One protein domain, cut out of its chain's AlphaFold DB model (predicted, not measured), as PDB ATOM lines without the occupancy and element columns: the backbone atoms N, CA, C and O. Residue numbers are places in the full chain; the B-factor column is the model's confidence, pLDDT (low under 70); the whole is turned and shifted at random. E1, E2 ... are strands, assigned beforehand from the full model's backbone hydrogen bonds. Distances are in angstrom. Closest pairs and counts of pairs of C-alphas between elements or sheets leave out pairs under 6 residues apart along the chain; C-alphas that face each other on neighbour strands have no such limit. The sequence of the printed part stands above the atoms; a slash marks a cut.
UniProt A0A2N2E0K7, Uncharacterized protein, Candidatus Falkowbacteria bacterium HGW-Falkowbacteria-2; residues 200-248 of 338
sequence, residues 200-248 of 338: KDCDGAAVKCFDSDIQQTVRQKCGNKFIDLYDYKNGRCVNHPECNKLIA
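AT A GLANCE: This is residues 200 to 248 of the 338 residues of an uncharacterized protein of Candidatus Falkowbacteria bacterium HGW-Falkowbacteria-2 (UniProt A0A2N2E0K7). A two-stranded hairpin, E2 and E3, makes one end of an elongated, irregular domain; E3 runs on into E4 toward the other end, where residues 235 to 248 form a stretch with no named element. The 49 printed residues hold four named strands, E1 to E4 in chain order, and no named helix. The class is all strand, though under half of the residues are in named elements. The whole is only just compact, close to loose, with a radius of gyration of the C-alphas of 11.3 A and spans of 33 by 21 by 15 A.

IN THESE COORDINATES: E1, residues 206 to 212, is 16.5 A long and begins at C-alpha 206 (19.004, 27.066, 78.605). E2 is residues 219 to 222 and E3 residues 225 to 228. E4, residues 230 to 234, is 13.2 A long and ends at C-alpha 234 (20.936, 18.206, 92.054).

HOW THE PARTS SIT: E2 and E3 are antiparallel at 143 degrees, with N 220 and O 227 2.9 A apart. E3 runs on into E4 at 32 degrees. E1 and E4 pair with no named strand but are near each other.

THE WHOLE: The printed part has no cut. The C-alphas farthest apart are those of Asn 224 and Asn 239, 33.4 A. No printed residue is under 70.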
ATOM      1  N   LYS A 200      14.507  27.060  80.669       79.12
ATOM      2  CA  LYS A 200      14.564  26.693  79.250       79.12
ATOM      3  C   LYS A 200      13.637  27.576  78.415       79.12
ATOM      4  O   LYS A 200      12.614  28.040  78.912       79.12
ATOM      5  N   ASP A 201      13.996  27.839  77.165       76.94
ATOM      6  CA  ASP A 201      13.097  28.467  76.194       76.94
ATOM      7  C   ASP A 201      12.151  27.442  75.540       76.94
ATOM      8  O   ASP A 201      12.128  26.260  75.891       76.94
ATOM      9  N   CYS A 202      11.342  27.909  74.585       74.25
ATOM     10  CA  CYS A 202      10.416  27.060  73.836       74.25
ATOM     11  C   CYS A 202      11.104  26.004  72.958       74.25
ATOM     12  O   CYS A 202      10.464  25.008  72.617       74.25
ATOM     13  N   ASP A 203      12.379  26.208  72.632       74.44
ATOM     14  CA  ASP A 203      13.201  25.301  71.833       74.44
ATOM     15  C   ASP A 203      14.009  24.332  72.724       74.44
ATOM     16  O   ASP A 203      14.666  23.414  72.232       74.44
ATOM     17  N   GLY A 204      13.912  24.486  74.051       72.06
ATOM     18  CA  GLY A 204      14.570  23.655  75.055       72.06
ATOM     19  C   GLY A 204      15.989  24.101  75.421       72.06
ATOM     20  O   GLY A 204      16.645  23.409  76.206       72.06
ATOM     21  N   ALA A 205      16.468  25.230  74.896       75.25
ATOM     22  CA  ALA A 205      17.779  25.783  75.215       75.25
ATOM     23  C   ALA A 205      17.764  26.495  76.574       75.25
ATOM     24  O   ALA A 205      16.785  27.136  76.954       75.25
ATOM     25  N   ALA A 206      18.862  26.381  77.327       77.94
ATOM     26  CA  ALA A 206      19.004  27.066  78.605       77.94
ATOM     27  C   ALA A 206      19.151  28.579  78.385       77.94
ATOM     28  O   ALA A 206      19.999  29.029  77.620       77.94
ATOM     29  N   VAL A 207      18.335  29.361  79.089       75.38
ATOM     30  CA  VAL A 207      18.336  30.829  79.037       75.38
ATOM     31  C   VAL A 207      18.968  31.417  80.294       75.38
ATOM     32  O   VAL A 207      19.641  32.443  80.241       75.38
ATOM     33  N   LYS A 208      18.732  30.788  81.450       77.31
ATOM     34  CA  LYS A 208      19.163  31.308  82.750       77.31
ATOM     35  C   LYS A 208      19.220  30.203  83.795       77.31
ATOM     36  O   LYS A 208      18.306  29.389  83.865       77.31
ATOM     37  N   CYS A 209      20.230  30.235  84.656       82.06
ATOM     38  CA  CYS A 209      20.361  29.300  85.770       82.06
ATOM     39  C   CYS A 209      20.535  30.021  87.107       82.06
ATOM     40  O   CYS A 209      21.187  31.067  87.179       82.06
ATOM     41  N   PHE A 210      19.992  29.451  88.182       82.75
ATOM     42  CA  PHE A 210      20.228  29.933  89.543       82.75
ATOM     43  C   PHE A 210      20.159  28.802  90.574       82.75
ATOM     44  O   PHE A 210      19.399  27.842  90.424       82.75
ATOM     45  N   ASP A 211      20.971  28.939  91.626       83.69
ATOM     46  CA  ASP A 211      20.970  28.017  92.762       83.69
ATOM     47  C   ASP A 211      19.754  28.324  93.656       83.69
ATOM     48  O   ASP A 211      19.485  29.485  93.971       83.69
ATOM     49  N   SER A 212      19.027  27.294  94.083       79.00
ATOM     50  CA  SER A 212      17.938  27.415  95.059       79.00
ATOM     51  C   SER A 212      17.785  26.120  95.855       79.00
ATOM     52  O   SER A 212      18.094  25.031  95.375       79.00
ATOM     53  N   ASP A 213      17.296  26.239  97.080       75.81
ATOM     54  CA  ASP A 213      16.825  25.134  97.913       75.81
ATOM     55  C   ASP A 213      15.421  24.647  97.506       75.81
ATOM     56  O   ASP A 213      14.965  23.604  97.973       75.81
ATOM     57  N   ILE A 214      14.748  25.375  96.606       75.62
ATOM     58  CA  ILE A 214      13.397  25.083  96.124       75.62
ATOM     59  C   ILE A 214      13.425  24.769  94.624       75.62
ATOM     60  O   ILE A 214      14.005  25.498  93.815       75.62
ATOM     61  N   GLN A 215      12.733  23.698  94.236       82.19
ATOM     62  CA  GLN A 215      12.479  23.366  92.836       82.19
ATOM     63  C   GLN A 215      11.348  24.239  92.269       82.19
ATOM     64  O   GLN A 215      10.221  24.212  92.764       82.19
ATOM     65  N   GLN A 216      11.630  24.978  91.196       77.25
ATOM     66  CA  GLN A 216      10.630  25.751  90.463       77.25
ATOM     67  C   GLN A 216       9.852  24.863  89.495       77.25
ATOM     68  O   GLN A 216      10.422  24.040  88.781       77.25
ATOM     69  N   THR A 217       8.537  25.060  89.442       72.12
ATOM     70  CA  THR A 217       7.641  24.339  88.530       72.12
ATOM     71  C   THR A 217       6.702  25.337  87.861       72.12
ATOM     72  O   THR A 217       5.634  25.671  88.365       72.12
ATOM     73  N   VAL A 218       7.124  25.868  86.713       73.00
ATOM     74  CA  VAL A 218       6.312  26.778  85.890       73.00
ATOM     75  C   VAL A 218       6.085  26.124  84.539       73.00
ATOM     76  O   VAL A 218       7.025  25.597  83.955       73.00
ATOM     77  N   ARG A 219       4.854  26.177  84.020       71.06
ATOM     78  CA  ARG A 219       4.529  25.727  82.661       71.06
ATOM     79  C   ARG A 219       4.264  26.906  81.749       71.06
ATOM     80  O   ARG A 219       3.469  27.778  82.082       71.06
ATOM     81  N   GLN A 220       4.881  26.893  80.573       73.62
ATOM     82  CA  GLN A 220       4.673  27.906  79.547       73.62
ATOM     83  C   GLN A 220       4.069  27.280  78.289       73.62
ATOM     84  O   GLN A 220       4.430  26.175  77.883       73.62
ATOM     85  N   LYS A 221       3.135  28.001  77.663       70.44
ATOM     86  CA  LYS A 221       2.582  27.627  76.362       70.44
ATOM     87  C   LYS A 221       3.535  28.079  75.254       70.44
ATOM     88  O   LYS A 221       3.754  29.273  75.074       70.44
ATOM     89  N   CYS A 222       4.059  27.120  74.504       74.94
ATOM     90  CA  CYS A 222       4.910  27.322  73.339       74.94
ATOM     91  C   CYS A 222       4.151  26.827  72.104       74.94
ATOM     92  O   CYS A 222       4.082  25.629  71.817       74.94
ATOM     93  N   GLY A 223       3.478  27.760  71.423       78.75
ATOM     94  CA  GLY A 223       2.557  27.446  70.328       78.75
ATOM     95  C   GLY A 223       1.399  26.559  70.798       78.75
ATOM     96  O   GLY A 223       0.591  26.968  71.632       78.75
ATOM     97  N   ASN A 224       1.337  25.328  70.284       81.75
ATOM     98  CA  ASN A 224       0.281  24.357  70.598       81.75
ATOM     99  C   ASN A 224       0.650  23.375  71.724       81.75
ATOM    100  O   ASN A 224      -0.137  22.478  72.021       81.75
ATOM    101  N   LYS A 225       1.829  23.510  72.345       76.00
ATOM    102  CA  LYS A 225       2.308  22.612  73.408       76.00
ATOM    103  C   LYS A 225       2.571  23.383  74.700       76.00
ATOM    104  O   LYS A 225       2.909  24.562  74.670       76.00
ATOM    105  N   PHE A 226       2.423  22.703  75.831       76.12
ATOM    106  CA  PHE A 226       2.891  23.193  77.126       76.12
ATOM    107  C   PHE A 226       4.230  22.537  77.440       76.12
ATOM    108  O   PHE A 226       4.357  21.322  77.296       76.12
ATOM    109  N   ILE A 227       5.202  23.339  77.860       75.06
ATOM    110  CA  ILE A 227       6.508  22.865  78.317       75.06
ATOM    111  C   ILE A 227       6.736  23.293  79.763       75.06
ATOM    112  O   ILE A 227       6.247  24.345  80.189       75.06
ATOM    113  N   ASP A 228       7.482  22.484  80.509       76.56
ATOM    114  CA  ASP A 228       8.001  22.889  81.808       76.56
ATOM    115  C   ASP A 228       9.163  23.866  81.571       76.56
ATOM    116  O   ASP A 228      10.142  23.556  80.895       76.56
ATOM    117  N   LEU A 229       9.011  25.084  82.086       74.94
ATOM    118  CA  LEU A 229       9.931  26.204  81.888       74.94
ATOM    119  C   LEU A 229      11.230  26.028  82.685       74.94
ATOM    120  O   LEU A 229      12.243  26.628  82.338       74.94
ATOM    121  N   TYR A 230      11.194  25.229  83.753       79.50
ATOM    122  CA  TYR A 230      12.328  24.978  84.632       79.50
ATOM    123  C   TYR A 230      12.647  23.492  84.703       79.50
ATOM    124  O   TYR A 230      11.775  22.668  84.967       79.50
ATOM    125  N   ASP A 231      13.922  23.178  84.512       88.19
ATOM    126  CA  ASP A 231      14.506  21.871  84.773       88.19
ATOM    127  C   ASP A 231      15.343  21.946  86.055       88.19
ATOM    128  O   ASP A 231      16.108  22.895  86.241       88.19
ATOM    129  N   TYR A 232      15.175  20.981  86.956       88.06
ATOM    130  CA  TYR A 232      15.837  20.983  88.258       88.06
ATOM    131  C   TYR A 232      16.874  19.874  88.337       88.06
ATOM    132  O   TYR A 232      16.565  18.696  88.156       88.06
ATOM    133  N   LYS A 233      18.108  20.252  88.672       90.06
ATOM    134  CA  LYS A 233      19.220  19.319  88.854       90.06
ATOM    135  C   LYS A 233      19.785  19.396  90.262       90.06
ATOM    136  O   LYS A 233      19.851  20.461  90.869       90.06
ATOM    137  N   ASN A 234      20.242  18.256  90.772       84.88
ATOM    138  CA  ASN A 234      20.936  18.206  92.054       84.88
ATOM    139  C   ASN A 234      22.310  18.890  91.958       84.88
ATOM    140  O   ASN A 234      22.989  18.807  90.930       84.88
ATOM    141  N   GLY A 235      22.721  19.534  93.051       80.75
ATOM    142  CA  GLY A 235      23.980  20.268  93.126       80.75
ATOM    143  C   GLY A 235      23.908  21.664  92.501       80.75
ATOM    144  O   GLY A 235      22.895  22.073  91.938       80.75
ATOM    145  N   ARG A 236      25.004  22.415  92.624       82.94
ATOM    146  CA  ARG A 236      25.082  23.813  92.180       82.94
ATOM    147  C   ARG A 236      25.097  23.952  90.657       82.94
ATOM    148  O   ARG A 236      25.708  23.136  89.971       82.94
ATOM    149  N   CYS A 237      24.555  25.052  90.141       82.50
ATOM    150  CA  CYS A 237      24.535  25.383  88.714       82.50
ATOM    151  C   CYS A 237      25.921  25.504  88.076       82.50
ATOM    152  O   CYS A 237      26.058  25.251  86.887       82.50
ATOM    153  N   VAL A 238      26.954  25.844  88.852       81.31
ATOM    154  CA  VAL A 238      28.354  25.869  88.383       81.31
ATOM    155  C   VAL A 238      28.843  24.493  87.912       81.31
ATOM    156  O   VAL A 238      29.707  24.417  87.046       81.31
ATOM    157  N   ASN A 239      28.264  23.407  88.427       83.19
ATOM    158  CA  ASN A 239      28.652  22.048  88.049       83.19
ATOM    159  C   ASN A 239      27.959  21.563  86.764       83.19
ATOM    160  O   ASN A 239      28.276  20.478  86.281       83.19
ATOM    161  N   HIS A 240      27.011  22.336  86.222       85.12
ATOM    162  CA  HIS A 240      26.214  21.951  85.060       85.12
ATOM    163  C   HIS A 240      26.658  22.742  83.820       85.12
ATOM    164  O   HIS A 240      26.583  23.975  83.820       85.12
ATOM    165  N   PRO A 241      27.126  22.074  82.751       85.62
ATOM    166  CA  PRO A 241      27.735  22.743  81.602       85.62
ATOM    167  C   PRO A 241      26.758  23.636  80.827       85.62
ATOM    168  O   PRO A 241      27.161  24.682  80.321       85.62
ATOM    169  N   GLU A 242      25.472  23.284  80.774       84.88
ATOM    170  CA  GLU A 242      24.431  24.095  80.132       84.88
ATOM    171  C   GLU A 242      24.195  25.452  80.811       84.88
ATOM    172  O   GLU A 242      23.598  26.342  80.214       84.88
ATOM    173  N   CYS A 243      24.680  25.629  82.040       83.94
ATOM    174  CA  CYS A 243      24.562  26.876  82.779       83.94
ATOM    175  C   CYS A 243      25.764  27.804  82.599       83.94
ATOM    176  O   CYS A 243      25.769  28.905  83.152       83.94
ATOM    177  N   ASN A 244      26.782  27.406  81.832       82.25
ATOM    178  CA  ASN A 244      27.988  28.203  81.645       82.25
ATOM    179  C   ASN A 244      27.649  29.613  81.120       82.25
ATOM    180  O   ASN A 244      26.985  29.758  80.099       82.25
ATOM    181  N   LYS A 245      28.102  30.659  81.828       75.62
ATOM    182  CA  LYS A 245      27.801  32.088  81.568       75.62
ATOM    183  C   LYS A 245      26.325  32.504  81.668       75.62
ATOM    184  O   LYS A 245      26.013  33.669  81.441       75.62
ATOM    185  N   LEU A 246      25.430  31.598  82.052       74.12
ATOM    186  CA  LEU A 246      24.000  31.865  82.249       74.12
ATOM    187  C   LEU A 246      23.618  31.919  83.733       74.12
ATOM    188  O   LEU A 246      22.436  32.037  84.073       74.12
ATOM    189  N   ILE A 247      24.606  31.822  84.628       75.75
ATOM    190  CA  ILE A 247      24.371  31.779  86.067       75.75
ATOM    191  C   ILE A 247      24.152  33.185  86.613       75.75
ATOM    192  O   ILE A 247      25.040  34.035  86.566       75.75
ATOM    193  N   ALA A 248      22.974  33.404  87.184       72.62
ATOM    194  CA  ALA A 248      22.591  34.664  87.800       72.62
ATOM    195  C   ALA A 248      22.105  34.386  89.229       72.62
ATOM    196  O   ALA A 248      20.902  34.349  89.505       72.62
TER     197      ALA A 248